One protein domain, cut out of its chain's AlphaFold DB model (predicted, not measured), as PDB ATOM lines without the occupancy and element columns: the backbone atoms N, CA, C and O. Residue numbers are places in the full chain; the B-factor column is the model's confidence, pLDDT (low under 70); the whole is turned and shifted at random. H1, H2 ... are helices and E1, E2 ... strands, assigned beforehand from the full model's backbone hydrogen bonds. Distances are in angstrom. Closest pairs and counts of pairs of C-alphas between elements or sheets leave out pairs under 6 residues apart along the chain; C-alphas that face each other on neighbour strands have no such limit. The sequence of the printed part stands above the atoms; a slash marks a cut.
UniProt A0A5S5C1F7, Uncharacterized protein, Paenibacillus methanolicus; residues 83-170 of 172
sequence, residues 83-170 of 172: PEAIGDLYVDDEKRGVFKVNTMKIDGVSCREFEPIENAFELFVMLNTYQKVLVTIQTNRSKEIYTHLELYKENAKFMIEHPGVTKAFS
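What this domain is: This is residues 83 to 170 of the 172 residues of an uncharacterized protein of Paenibacillus methanolicus (UniProt A0A5S5C1F7). The model is V-shaped: a long strand hairpin, E2 and E3, makes one arm, and a helical hairpin, H1 and H2, makes the other. E1 and the beginning of E2 meet H2 near the base, where the short H3 also lies; residues 105 to 110 stick out at the strand tip. The 88 printed residues hold E1, E2, E3, H1, H2 and H3 in that order, a mixed class, with antiparallel sheet order E1, E2, E3. The whole is only just compact, close to loose, with a radius of gyration of the C-alphas of 14.2 A and spans of 43 by 35 by 21 A.

Where its parts are: E1, residues 89 to 92, begins with C-alpha 89 at (79.430, 132.826, 127.451). E2, residues 97 to 106, is 26.5 A long, and E3, residues 109 to 116, 22.6 A. H1, residues 120 to 137, is 26.0 A long, and H2, residues 140 to 161, 32.2 A. H3, residues 165 to 168, ends with C-alpha 168 at (88.457, 138.032, 142.706).

How they stand to each other: The strongly twisted sheet is a meander, each strand the antiparallel neighbour of the one before. N 90 and O 99 are 2.8 A apart in hairpin E1 and E2; N 104 and O 111 are 2.9 A apart in hairpin E2 and E3, both within hydrogen-bond range. H1 and H2 touch at a shallow tilt of 22 degrees, opposite ways; their closest C-alphas, Ala 120 and Ala 156, are 5.1 A apart. H2 is on the sheet at a height of 10.6 A, in two layers, helix on one face; the closest C-alphas to E2, Gly 97 and Asn 155, are 5.8 A apart. H1 is not on the sheet; H3 only grazes it. Every O i to N i+4 pair is within hydrogen-bond range in H2, 13 of 14 in H1; H3 is too short for one.

The domain as a whole: The farthest C-alphas, Asp 107 and Thr 136, are 44.6 A apart. The printed part has no cut, and its five links are tight. Mean pLDDT of the printed part is 71.1; residues 83 to 88, 93 to 96, 126, 129 to 143 and 163 to 170 are under 70.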
ATOM      1  N   PRO A  83      70.060 129.656 122.014       47.81
ATOM      2  CA  PRO A  83      69.909 131.071 121.765       47.81
ATOM      3  C   PRO A  83      70.585 131.807 122.909       47.81
ATOM      4  O   PRO A  83      70.292 131.540 124.073       47.81
ATOM      5  N   GLU A  84      71.471 132.729 122.532       47.03
ATOM      6  CA  GLU A  84      71.945 133.894 123.295       47.03
ATOM      7  C   GLU A  84      72.657 133.571 124.628       47.03
ATOM      8  O   GLU A  84      73.834 133.870 124.772       47.03
ATOM      9  N   ALA A  85      72.058 132.819 125.549       46.00
ATOM     10  CA  ALA A  85      72.595 132.499 126.869       46.00
ATOM     11  C   ALA A  85      73.932 131.732 126.888       46.00
ATOM     12  O   ALA A  85      74.672 131.912 127.846       46.00
ATOM     13  N   ILE A  86      74.244 130.881 125.891       52.47
ATOM     14  CA  ILE A  86      75.560 130.199 125.766       52.47
ATOM     15  C   ILE A  86      76.478 130.913 124.770       52.47
ATOM     16  O   ILE A  86      77.694 130.916 124.956       52.47
ATOM     17  N   GLY A  87      75.919 131.502 123.707       59.03
ATOM     18  CA  GLY A  87      76.693 132.281 122.732       59.03
ATOM     19  C   GLY A  87      77.345 133.512 123.362       59.03
ATOM     20  O   GLY A  87      78.434 133.911 122.953       59.03
ATOM     21  N   ASP A  88      76.713 134.031 124.411       65.62
ATOM     22  CA  ASP A  88      77.221 135.104 125.250       65.62
ATOM     23  C   ASP A  88      78.095 134.578 126.394       65.62
ATOM     24  O   ASP A  88      78.450 135.351 127.269       65.62
ATOM     25  N   LEU A  89      78.463 133.294 126.455       71.00
ATOM     26  CA  LEU A  89      79.430 132.826 127.451       71.00
ATOM     27  C   LEU A  89      80.846 132.900 126.894       71.00
ATOM     28  O   LEU A  89      81.125 132.516 125.760       71.00
ATOM     29  N   TYR A  90      81.759 133.370 127.726       77.69
ATOM     30  CA  TYR A  90      83.182 133.422 127.450       77.69
ATOM     31  C   TYR A  90      83.936 132.687 128.555       77.69
ATOM     32  O   TYR A  90      83.680 132.906 129.741       77.69
ATOM     33  N   VAL A  91      84.856 131.808 128.157       73.81
ATOM     34  CA  VAL A  91      85.827 131.192 129.069       73.81
ATOM     35  C   VAL A  91      87.139 131.947 128.942       73.81
ATOM     36  O   VAL A  91      87.667 132.088 127.841       73.81
ATOM     37  N   ASP A  92      87.662 132.404 130.072       72.31
ATOM     38  CA  ASP A  92      89.028 132.912 130.170       72.31
ATOM     39  C   ASP A  92      89.940 131.765 130.642       72.31
ATOM     40  O   ASP A  92      89.842 131.317 131.789       72.31
ATOM     41  N   ASP A  93      90.806 131.275 129.750       62.47
ATOM     42  CA  ASP A  93      91.704 130.139 130.007       62.47
ATOM     43  C   ASP A  93      92.753 130.431 131.099       62.47
ATOM     44  O   ASP A  93      93.217 129.509 131.777       62.47
ATOM     45  N   GLU A  94      93.113 131.702 131.312       67.56
ATOM     46  CA  GLU A  94      94.072 132.108 132.348       67.56
ATOM     47  C   GLU A  94      93.399 132.211 133.719       67.56
ATOM     48  O   GLU A  94      93.994 131.883 134.749       67.56
ATOM     49  N   LYS A  95      92.135 132.644 133.735       63.53
ATOM     50  CA  LYS A  95      91.371 132.919 134.959       63.53
ATOM     51  C   LYS A  95      90.453 131.779 135.398       63.53
ATOM     52  O   LYS A  95      89.944 131.828 136.518       63.53
ATOM     53  N   ARG A  96      90.259 130.759 134.551       68.75
ATOM     54  CA  ARG A  96      89.383 129.589 134.778       68.75
ATOM     55  C   ARG A  96      87.992 129.972 135.290       68.75
ATOM     56  O   ARG A  96      87.500 129.437 136.285       68.75
ATOM     57  N   GLY A  97      87.387 130.953 134.627       72.19
ATOM     58  CA  GLY A  97      86.070 131.491 134.955       72.19
ATOM     59  C   GLY A  97      85.172 131.567 133.726       72.19
ATOM     60  O   GLY A  97      85.660 131.680 132.601       72.19
ATOM     61  N   VAL A  98      83.859 131.509 133.955       76.56
ATOM     62  CA  VAL A  98      82.841 131.715 132.917       76.56
ATOM     63  C   VAL A  98      82.220 133.101 133.086       76.56
ATOM     64  O   VAL A  98      81.767 133.461 134.176       76.56
ATOM     65  N   PHE A  99      82.194 133.867 131.998       78.50
ATOM     66  CA  PHE A  99      81.675 135.231 131.935       78.50
ATOM     67  C   PHE A  99      80.528 135.311 130.943       78.50
ATOM     68  O   PHE A  99      80.563 134.650 129.911       78.50
ATOM     69  N   LYS A 100      79.544 136.156 131.230       79.44
ATOM     70  CA  LYS A 100      78.526 136.579 130.282       79.44
ATOM     71  C   LYS A 100      79.023 137.799 129.504       79.44
ATOM     72  O   LYS A 100      79.560 138.734 130.085       79.44
ATOM     73  N   VAL A 101      78.845 137.794 128.194       76.56
ATOM     74  CA  VAL A 101      79.256 138.828 127.254       76.56
ATOM     75  C   VAL A 101      78.021 139.628 126.885       76.56
ATOM     76  O   VAL A 101      77.210 139.205 126.069       76.56
ATOM     77  N   ASN A 102      77.883 140.816 127.456       77.12
ATOM     78  CA  ASN A 102      76.836 141.750 127.074       77.12
ATOM     79  C   ASN A 102      77.390 142.679 125.984       77.12
ATOM     80  O   ASN A 102      78.395 143.365 126.174       77.12
ATOM     81  N   THR A 103      76.756 142.708 124.811       76.94
ATOM     82  CA  THR A 103      77.147 143.642 123.743       76.94
ATOM     83  C   THR A 103      76.301 144.908 123.831       76.94
ATOM     84  O   THR A 103      75.090 144.866 123.630       76.94
ATOM     85  N   MET A 104      76.939 146.051 124.082       79.75
ATOM     86  CA  MET A 104      76.289 147.362 124.158       79.75
ATOM     87  C   MET A 104      76.766 148.268 123.017       79.75
ATOM     88  O   MET A 104      77.903 148.165 122.558       79.75
ATOM     89  N   LYS A 105      75.909 149.180 122.551       79.50
ATOM     90  CA  LYS A 105      76.298 150.214 121.581       79.50
ATOM     91  C   LYS A 105      76.329 151.574 122.261       79.50
ATOM     92  O   LYS A 105      75.286 152.053 122.693       79.50
ATOM     93  N   ILE A 106      77.505 152.193 122.311       80.62
ATOM     94  CA  ILE A 106      77.700 153.556 122.815       80.62
ATOM     95  C   ILE A 106      78.212 154.399 121.650       80.62
ATOM     96  O   ILE A 106      79.209 154.038 121.031       80.62
ATOM     97  N   ASP A 107      77.502 155.475 121.306       82.50
ATOM     98  CA  ASP A 107      77.883 156.418 120.239       82.50
ATOM     99  C   ASP A 107      78.232 155.759 118.889       82.50
ATOM    100  O   ASP A 107      79.116 156.191 118.153       82.50
ATOM    101  N   GLY A 108      77.530 154.672 118.549       79.25
ATOM    102  CA  GLY A 108      77.751 153.911 117.312       79.25
ATOM    103  C   GLY A 108      78.910 152.908 117.366       79.25
ATOM    104  O   GLY A 108      79.079 152.138 116.421       79.25
ATOM    105  N   VAL A 109      79.657 152.846 118.472       72.69
ATOM    106  CA  VAL A 109      80.706 151.852 118.725       72.69
ATOM    107  C   VAL A 109      80.109 150.652 119.459       72.69
ATOM    108  O   VAL A 109      79.377 150.802 120.435       72.69
ATOM    109  N   SER A 110      80.405 149.443 118.975       77.44
ATOM    110  CA  SER A 110      80.014 148.200 119.645       77.44
ATOM    111  C   SER A 110      81.045 147.855 120.716       77.44
ATOM    112  O   SER A 110      82.166 147.466 120.390       77.44
ATOM    113  N   CYS A 111      80.656 147.966 121.979       78.19
ATOM    114  CA  CYS A 111      81.461 147.579 123.131       78.19
ATOM    115  C   CYS A 111      80.984 146.223 123.666       78.19
ATOM    116  O   CYS A 111      79.801 145.891 123.572       78.19
ATOM    117  N   ARG A 112      81.909 145.436 124.219       79.19
ATOM    118  CA  ARG A 112      81.602 144.179 124.911       79.19
ATOM    119  C   ARG A 112      81.910 144.350 126.389       79.19
ATOM    120  O   ARG A 112      83.030 144.714 126.735       79.19
ATOM    121  N   GLU A 113      80.919 144.092 127.219       78.19
ATOM    122  CA  GLU A 113      81.025 144.047 128.670       78.19
ATOM    123  C   GLU A 113      81.037 142.582 129.114       78.19
ATOM    124  O   GLU A 113      80.256 141.775 128.609       78.19
ATOM    125  N   PHE A 114      81.950 142.235 130.020       77.88
ATOM    126  CA  PHE A 114      82.111 140.876 130.530       77.88
ATOM    127  C   PHE A 114      81.687 140.842 131.994       77.88
ATOM    128  O   PHE A 114      82.347 141.424 132.850       77.88
ATOM    129  N   GLU A 115      80.591 140.150 132.276       76.38
ATOM    130  CA  GLU A 115      80.017 140.016 133.610       76.38
ATOM    131  C   GLU A 115      80.319 138.612 134.158       76.38
ATOM    132  O   GLU A 115      79.985 137.618 133.508       76.38
ATOM    133  N   PRO A 116      80.982 138.467 135.318       74.69
ATOM    134  CA  PRO A 116      81.277 137.150 135.875       74.69
ATOM    135  C   PRO A 116      79.990 136.430 136.296       74.69
ATOM    136  O   PRO A 116      79.108 137.019 136.914       74.69
ATOM    137  N   ILE A 117      79.894 135.126 136.021       78.31
ATOM    138  CA  ILE A 117      78.775 134.316 136.515       78.31
ATOM    139  C   ILE A 117      78.921 134.126 138.032       78.31
ATOM    140  O   ILE A 117      79.843 133.456 138.500       78.31
ATOM    141  N   GLU A 118      77.987 134.674 138.810       70.88
ATOM    142  CA  GLU A 118      78.025 134.583 140.276       70.88
ATOM    143  C   GLU A 118      77.570 133.213 140.805       70.88
ATOM    144  O   GLU A 118      78.114 132.708 141.791       70.88
ATOM    145  N   ASN A 119      76.601 132.578 140.133       79.19
ATOM    146  CA  ASN A 119      76.041 131.285 140.532       79.19
ATOM    147  C   ASN A 119      76.553 130.138 139.647       79.19
ATOM    148  O   ASN A 119      75.876 129.659 138.734       79.19
ATOM    149  N   ALA A 120      77.767 129.671 139.941       79.44
ATOM    150  CA  ALA A 120      78.398 128.580 139.200       79.44
ATOM    151  C   ALA A 120      77.628 127.243 139.294       79.44
ATOM    152  O   ALA A 120      77.667 126.447 138.356       79.44
ATOM    153  N   PHE A 121      76.903 126.997 140.392       75.88
ATOM    154  CA  PHE A 121      76.118 125.771 140.575       75.88
ATOM    155  C   PHE A 121      74.918 125.708 139.626       75.88
ATOM    156  O   PHE A 121      74.707 124.699 138.955       75.88
ATOM    157  N   GLU A 122      74.158 126.796 139.529       73.56
ATOM    158  CA  GLU A 122      73.019 126.895 138.614       73.56
ATOM    159  C   GLU A 122      73.462 126.787 137.149       73.56
ATOM    160  O   GLU A 122      72.876 126.019 136.382       73.56
ATOM    161  N   LEU A 123      74.575 127.443 136.796       77.75
ATOM    162  CA  LEU A 123      75.215 127.289 135.490       77.75
ATOM    163  C   LEU A 123      75.571 125.818 135.212       77.75
ATOM    164  O   LEU A 123      75.225 125.289 134.159       77.75
ATOM    165  N   PHE A 124      76.203 125.118 136.156       78.31
ATOM    166  CA  PHE A 124      76.569 123.708 135.992       78.31
ATOM    167  C   PHE A 124      75.351 122.789 135.784       78.31
ATOM    168  O   PHE A 124      75.391 121.881 134.948       78.31
ATOM    169  N   VAL A 125      74.249 123.011 136.509       70.62
ATOM    170  CA  VAL A 125      72.998 122.245 136.342       70.62
ATOM    171  C   VAL A 125      72.376 122.491 134.965       70.62
ATOM    172  O   VAL A 125      71.962 121.543 134.286       70.62
ATOM    173  N   MET A 126      72.358 123.747 134.521       68.94
ATOM    174  CA  MET A 126      71.868 124.133 133.200       68.94
ATOM    175  C   MET A 126      72.704 123.487 132.079       68.94
ATOM    176  O   MET A 126      72.150 122.820 131.202       68.94
ATOM    177  N   LEU A 127      74.037 123.589 132.147       77.00
ATOM    178  CA  LEU A 127      74.957 123.002 131.163       77.00
ATOM    179  C   LEU A 127      74.809 121.473 131.070       77.00
ATOM    180  O   LEU A 127      74.766 120.924 129.968       77.00
ATOM    181  N   ASN A 128      74.651 120.780 132.204       70.19
ATOM    182  CA  ASN A 128      74.387 119.334 132.222       70.19
ATOM    183  C   ASN A 128      73.059 118.962 131.555       70.19
ATOM    184  O   ASN A 128      72.945 117.915 130.914       70.19
ATOM    185  N   THR A 129      72.038 119.800 131.721       66.19
ATOM    186  CA  THR A 129      70.730 119.578 131.099       66.19
ATOM    187  C   THR A 129      70.846 119.687 129.581       66.19
ATOM    188  O   THR A 129      70.399 118.787 128.868       66.19
ATOM    189  N   TYR A 130      71.544 120.708 129.077       64.94
ATOM    190  CA  TYR A 130      71.802 120.857 127.644       64.94
ATOM    191  C   TYR A 130      72.649 119.728 127.069       64.94
ATOM    192  O   TYR A 130      72.329 119.197 126.006       64.94
ATOM    193  N   GLN A 131      73.671 119.280 127.796       68.81
ATOM    194  CA  GLN A 131      74.491 118.144 127.389       68.81
ATOM    195  C   GLN A 131      73.648 116.882 127.134       68.81
ATOM    196  O   GLN A 131      73.805 116.238 126.095       68.81
ATOM    197  N   LYS A 132      72.721 116.543 128.041       62.84
ATOM    198  CA  LYS A 132      71.830 115.375 127.890       62.84
ATOM    199  C   LYS A 132      70.978 115.458 126.621       62.84
ATOM    200  O   LYS A 132      70.796 114.457 125.925       62.84
ATOM    201  N   VAL A 133      70.494 116.654 126.290       58.75
ATOM    202  CA  VAL A 133      69.719 116.887 125.066       58.75
ATOM    203  C   VAL A 133      70.589 116.697 123.817       58.75
ATOM    204  O   VAL A 133      70.188 116.003 122.884       58.75
ATOM    205  N   LEU A 134      71.819 117.217 123.807       60.22
ATOM    206  CA  LEU A 134      72.729 117.100 122.657       60.22
ATOM    207  C   LEU A 134      73.178 115.670 122.356       60.22
ATOM    208  O   LEU A 134      73.297 115.301 121.184       60.22
ATOM    209  N   VAL A 135      73.397 114.864 123.401       58.81
ATOM    210  CA  VAL A 135      73.737 113.432 123.279       58.81
ATOM    211  C   VAL A 135      72.612 112.648 122.609       58.81
ATOM    212  O   VAL A 135      72.874 111.639 121.956       58.81
ATOM    213  N   THR A 136      71.374 113.126 122.725       53.50
ATOM    214  CA  THR A 136      70.198 112.497 122.116       53.50
ATOM    215  C   THR A 136      70.067 112.854 120.628       53.50
ATOM    216  O   THR A 136      69.582 112.045 119.844       53.50
ATOM    217  N   ILE A 137      70.533 114.039 120.212       56.12
ATOM    218  CA  ILE A 137      70.363 114.555 118.840       56.12
ATOM    219  C   ILE A 137      71.475 114.080 117.878       56.12
ATOM    220  O   ILE A 137      71.211 113.872 116.698       56.12
ATOM    221  N   GLN A 138      72.705 113.871 118.366       59.81
ATOM    222  CA  GLN A 138      73.840 113.254 117.637       59.81
ATOM    223  C   GLN A 138      74.143 113.775 116.210       59.81
ATOM    224  O   GLN A 138      74.675 113.042 115.371       59.81
ATOM    225  N   THR A 139      73.883 115.050 115.914       58.75
ATOM    226  CA  THR A 139      74.289 115.677 114.646       58.75
ATOM    227  C   THR A 139      75.759 116.114 114.693       58.75
ATOM    228  O   THR A 139      76.353 116.268 115.759       58.75
ATOM    229  N   ASN A 140      76.392 116.357 113.537       62.50
ATOM    230  CA  ASN A 140      77.757 116.914 113.517       62.50
ATOM    231  C   ASN A 140      77.834 118.256 114.261       62.50
ATOM    232  O   ASN A 140      78.793 118.513 114.980       62.50
ATOM    233  N   ARG A 141      76.776 119.066 114.160       62.22
ATOM    234  CA  ARG A 141      76.667 120.337 114.874       62.22
ATOM    235  C   ARG A 141      76.491 120.151 116.381       62.22
ATOM    236  O   ARG A 141      77.092 120.892 117.151       62.22
ATOM    237  N   SER A 142      75.723 119.147 116.818       62.53
ATOM    238  CA  SER A 142      75.581 118.867 118.251       62.53
ATOM    239  C   SER A 142      76.902 118.423 118.878       62.53
ATOM    240  O   SER A 142      77.148 118.761 120.029       62.53
ATOM    241  N   LYS A 143      77.786 117.751 118.125       68.12
ATOM    242  CA  LYS A 143      79.143 117.399 118.582       68.12
ATOM    243  C   LYS A 143      80.029 118.626 118.801       68.12
ATOM    244  O   LYS A 143      80.695 118.697 119.825       68.12
ATOM    245  N   GLU A 144      80.008 119.594 117.885       70.06
ATOM    246  CA  GLU A 144      80.750 120.856 118.051       70.06
ATOM    247  C   GLU A 144      80.266 121.620 119.290       70.06
ATOM    248  O   GLU A 144      81.060 122.009 120.145       70.06
ATOM    249  N   ILE A 145      78.945 121.768 119.429       70.19
ATOM    250  CA  ILE A 145      78.327 122.431 120.582       70.19
ATOM    251  C   ILE A 145      78.664 121.695 121.889       70.19
ATOM    252  O   ILE A 145      78.949 122.327 122.906       70.19
ATOM    253  N   TYR A 146      78.659 120.364 121.861       76.69
ATOM    254  CA  TYR A 146      78.991 119.526 123.006       76.69
ATOM    255  C   TYR A 146      80.415 119.787 123.509       76.69
ATOM    256  O   TYR A 146      80.618 119.916 124.713       76.69
ATOM    257  N   THR A 147      81.396 119.924 122.610       77.50
ATOM    258  CA  THR A 147      82.779 120.243 122.996       77.50
ATOM    259  C   THR A 147      82.877 121.590 123.716       77.50
ATOM    260  O   THR A 147      83.575 121.689 124.723       77.50
ATOM    261  N   HIS A 148      82.143 122.607 123.259       75.69
ATOM    262  CA  HIS A 148      82.098 123.902 123.943       75.69
ATOM    263  C   HIS A 148      81.431 123.808 125.321       75.69
ATOM    264  O   HIS A 148      81.944 124.355 126.294       75.69
ATOM    265  N   LEU A 149      80.324 123.070 125.433       78.88
ATOM    266  CA  LEU A 149      79.637 122.851 126.709       78.88
ATOM    267  C   LEU A 149      80.493 122.124 127.744       78.88
ATOM    268  O   LEU A 149      80.422 122.480 128.918       78.88
ATOM    269  N   GLU A 150      81.313 121.153 127.335       83.25
ATOM    270  CA  GLU A 150      82.253 120.498 128.252       83.25
ATOM    271  C   GLU A 150      83.232 121.500 128.864       83.25
ATOM    272  O   GLU A 150      83.438 121.487 130.077       83.25
ATOM    273  N   LEU A 151      83.772 122.418 128.058       82.94
ATOM    274  CA  LEU A 151      84.687 123.447 128.548       82.94
ATOM    275  C   LEU A 151      84.005 124.374 129.567       82.94
ATOM    276  O   LEU A 151      84.565 124.640 130.633       82.94
ATOM    277  N   TYR A 152      82.781 124.828 129.278       83.19
ATOM    278  CA  TYR A 152      82.005 125.643 130.220       83.19
ATOM    279  C   TYR A 152      81.695 124.883 131.514       83.19
ATOM    280  O   TYR A 152      81.745 125.458 132.600       83.19
ATOM    281  N   LYS A 153      81.405 123.582 131.416       85.44
ATOM    282  CA  LYS A 153      81.049 122.734 132.555       85.44
ATOM    283  C   LYS A 153      82.238 122.490 133.483       85.44
ATOM    284  O   LYS A 153      82.077 122.592 134.697       85.44
ATOM    285  N   GLU A 154      83.416 122.211 132.932       86.81
ATOM    286  CA  GLU A 154      84.644 122.046 133.719       86.81
ATOM    287  C   GLU A 154      85.032 123.347 134.440       86.81
ATOM    288  O   GLU A 154      85.396 123.315 135.615       86.81
ATOM    289  N   ASN A 155      84.865 124.508 133.796       81.38
ATOM    290  CA  ASN A 155      85.113 125.800 134.443       81.38
ATOM    291  C   ASN A 155      84.068 126.128 135.518       81.38
ATOM    292  O   ASN A 155      84.431 126.548 136.615       81.38
ATOM    293  N   ALA A 156      82.781 125.871 135.265       84.25
ATOM    294  CA  ALA A 156      81.741 126.021 136.284       84.25
ATOM    295  C   ALA A 156      82.010 125.110 137.496       84.25
ATOM    296  O   ALA A 156      81.888 125.544 138.640       84.25
ATOM    297  N   LYS A 157      82.454 123.870 137.260       86.81
ATOM    298  CA  LYS A 157      82.863 122.934 138.314       86.81
ATOM    299  C   LYS A 157      84.053 123.462 139.117       86.81
ATOM    300  O   LYS A 157      83.997 123.464 140.344       86.81
ATOM    301  N   PHE A 158      85.076 123.985 138.446       84.81
ATOM    302  CA  PHE A 158      86.218 124.620 139.104       84.81
ATOM    303  C   PHE A 158      85.791 125.809 139.985       84.81
ATOM    304  O   PHE A 158      86.234 125.926 141.124       84.81
ATOM    305  N   MET A 159      84.877 126.660 139.508       82.19
ATOM    306  CA  MET A 159      84.338 127.788 140.284       82.19
ATOM    307  C   MET A 159      83.550 127.337 141.529       82.19
ATOM    308  O   MET A 159      83.607 128.009 142.557       82.19
ATOM    309  N   ILE A 160      82.844 126.199 141.461       83.56
ATOM    310  CA  ILE A 160      82.159 125.583 142.615       83.56
ATOM    311  C   ILE A 160      83.178 125.064 143.638       83.56
ATOM    312  O   ILE A 160      83.007 125.267 144.839       83.56
ATOM    313  N   GLU A 161      84.239 124.406 143.169       84.69
ATOM    314  CA  GLU A 161      85.309 123.854 144.013       84.69
ATOM    315  C   GLU A 161      86.181 124.960 144.642       84.69
ATOM    316  O   GLU A 161      86.740 124.778 145.727       84.69
ATOM    317  N   HIS A 162      86.246 126.134 144.006       81.19
ATOM    318  CA  HIS A 162      87.064 127.273 144.418       81.19
ATOM    319  C   HIS A 162      86.256 128.588 144.498       81.19
ATOM    320  O   HIS A 162      86.502 129.521 143.730       81.19
ATOM    321  N   PRO A 163      85.358 128.755 145.488       69.69
ATOM    322  CA  PRO A 163      84.448 129.908 145.589       69.69
ATOM    323  C   PRO A 163      85.131 131.275 145.824       69.69
ATOM    324  O   PRO A 163      84.465 132.308 145.873       69.69
ATOM    325  N   GLY A 164      86.459 131.317 145.995       63.47
ATOM    326  CA  GLY A 164      87.247 132.558 146.018       63.47
ATOM    327  C   GLY A 164      87.527 133.144 144.627       63.47
ATOM    328  O   GLY A 164      87.824 134.331 144.520       63.47
ATOM    329  N   VAL A 165      87.395 132.333 143.573       65.62
ATOM    330  CA  VAL A 165      87.647 132.702 142.173       65.62
ATOM    331  C   VAL A 165      86.573 133.672 141.671       65.62
ATOM    332  O   VAL A 165      86.899 134.710 141.110       65.62
ATOM    333  N   THR A 166      85.301 133.435 141.997       58.59
ATOM    334  CA  THR A 166      84.183 134.341 141.663       58.59
ATOM    335  C   THR A 166      84.316 135.732 142.294       58.59
ATOM    336  O   THR A 166      83.944 136.724 141.677       58.59
ATOM    337  N   LYS A 167      84.888 135.840 143.502       52.03
ATOM    338  CA  LYS A 167      85.046 137.122 144.224       52.03
ATOM    339  C   LYS A 167      86.259 137.949 143.795       52.03
ATOM    340  O   LYS A 167      86.291 139.147 144.070       52.03
ATOM    341  N   ALA A 168      87.265 137.329 143.180       51.81
ATOM    342  CA  ALA A 168      88.457 138.032 142.706       51.81
ATOM    343  C   ALA A 168      88.176 138.871 141.447       51.81
ATOM    344  O   ALA A 168      88.830 139.889 141.242       51.81
ATOM    345  N   PHE A 169      87.178 138.481 140.648       54.12
ATOM    346  CA  PHE A 169      86.878 139.104 139.355       54.12
ATOM    347  C   PHE A 169      85.796 140.188 139.390       54.12
ATOM    348  O   PHE A 169      85.661 140.922 138.421       54.12
ATOM    349  N   SER A 170      85.060 140.350 140.495       47.47
ATOM    350  CA  SER A 170      84.099 141.457 140.665       47.47
ATOM    351  C   SER A 170      84.739 142.764 141.161       47.47
ATOM    352  O   SER A 170      84.037 143.740 141.418       47.47
TER     353      SER A 170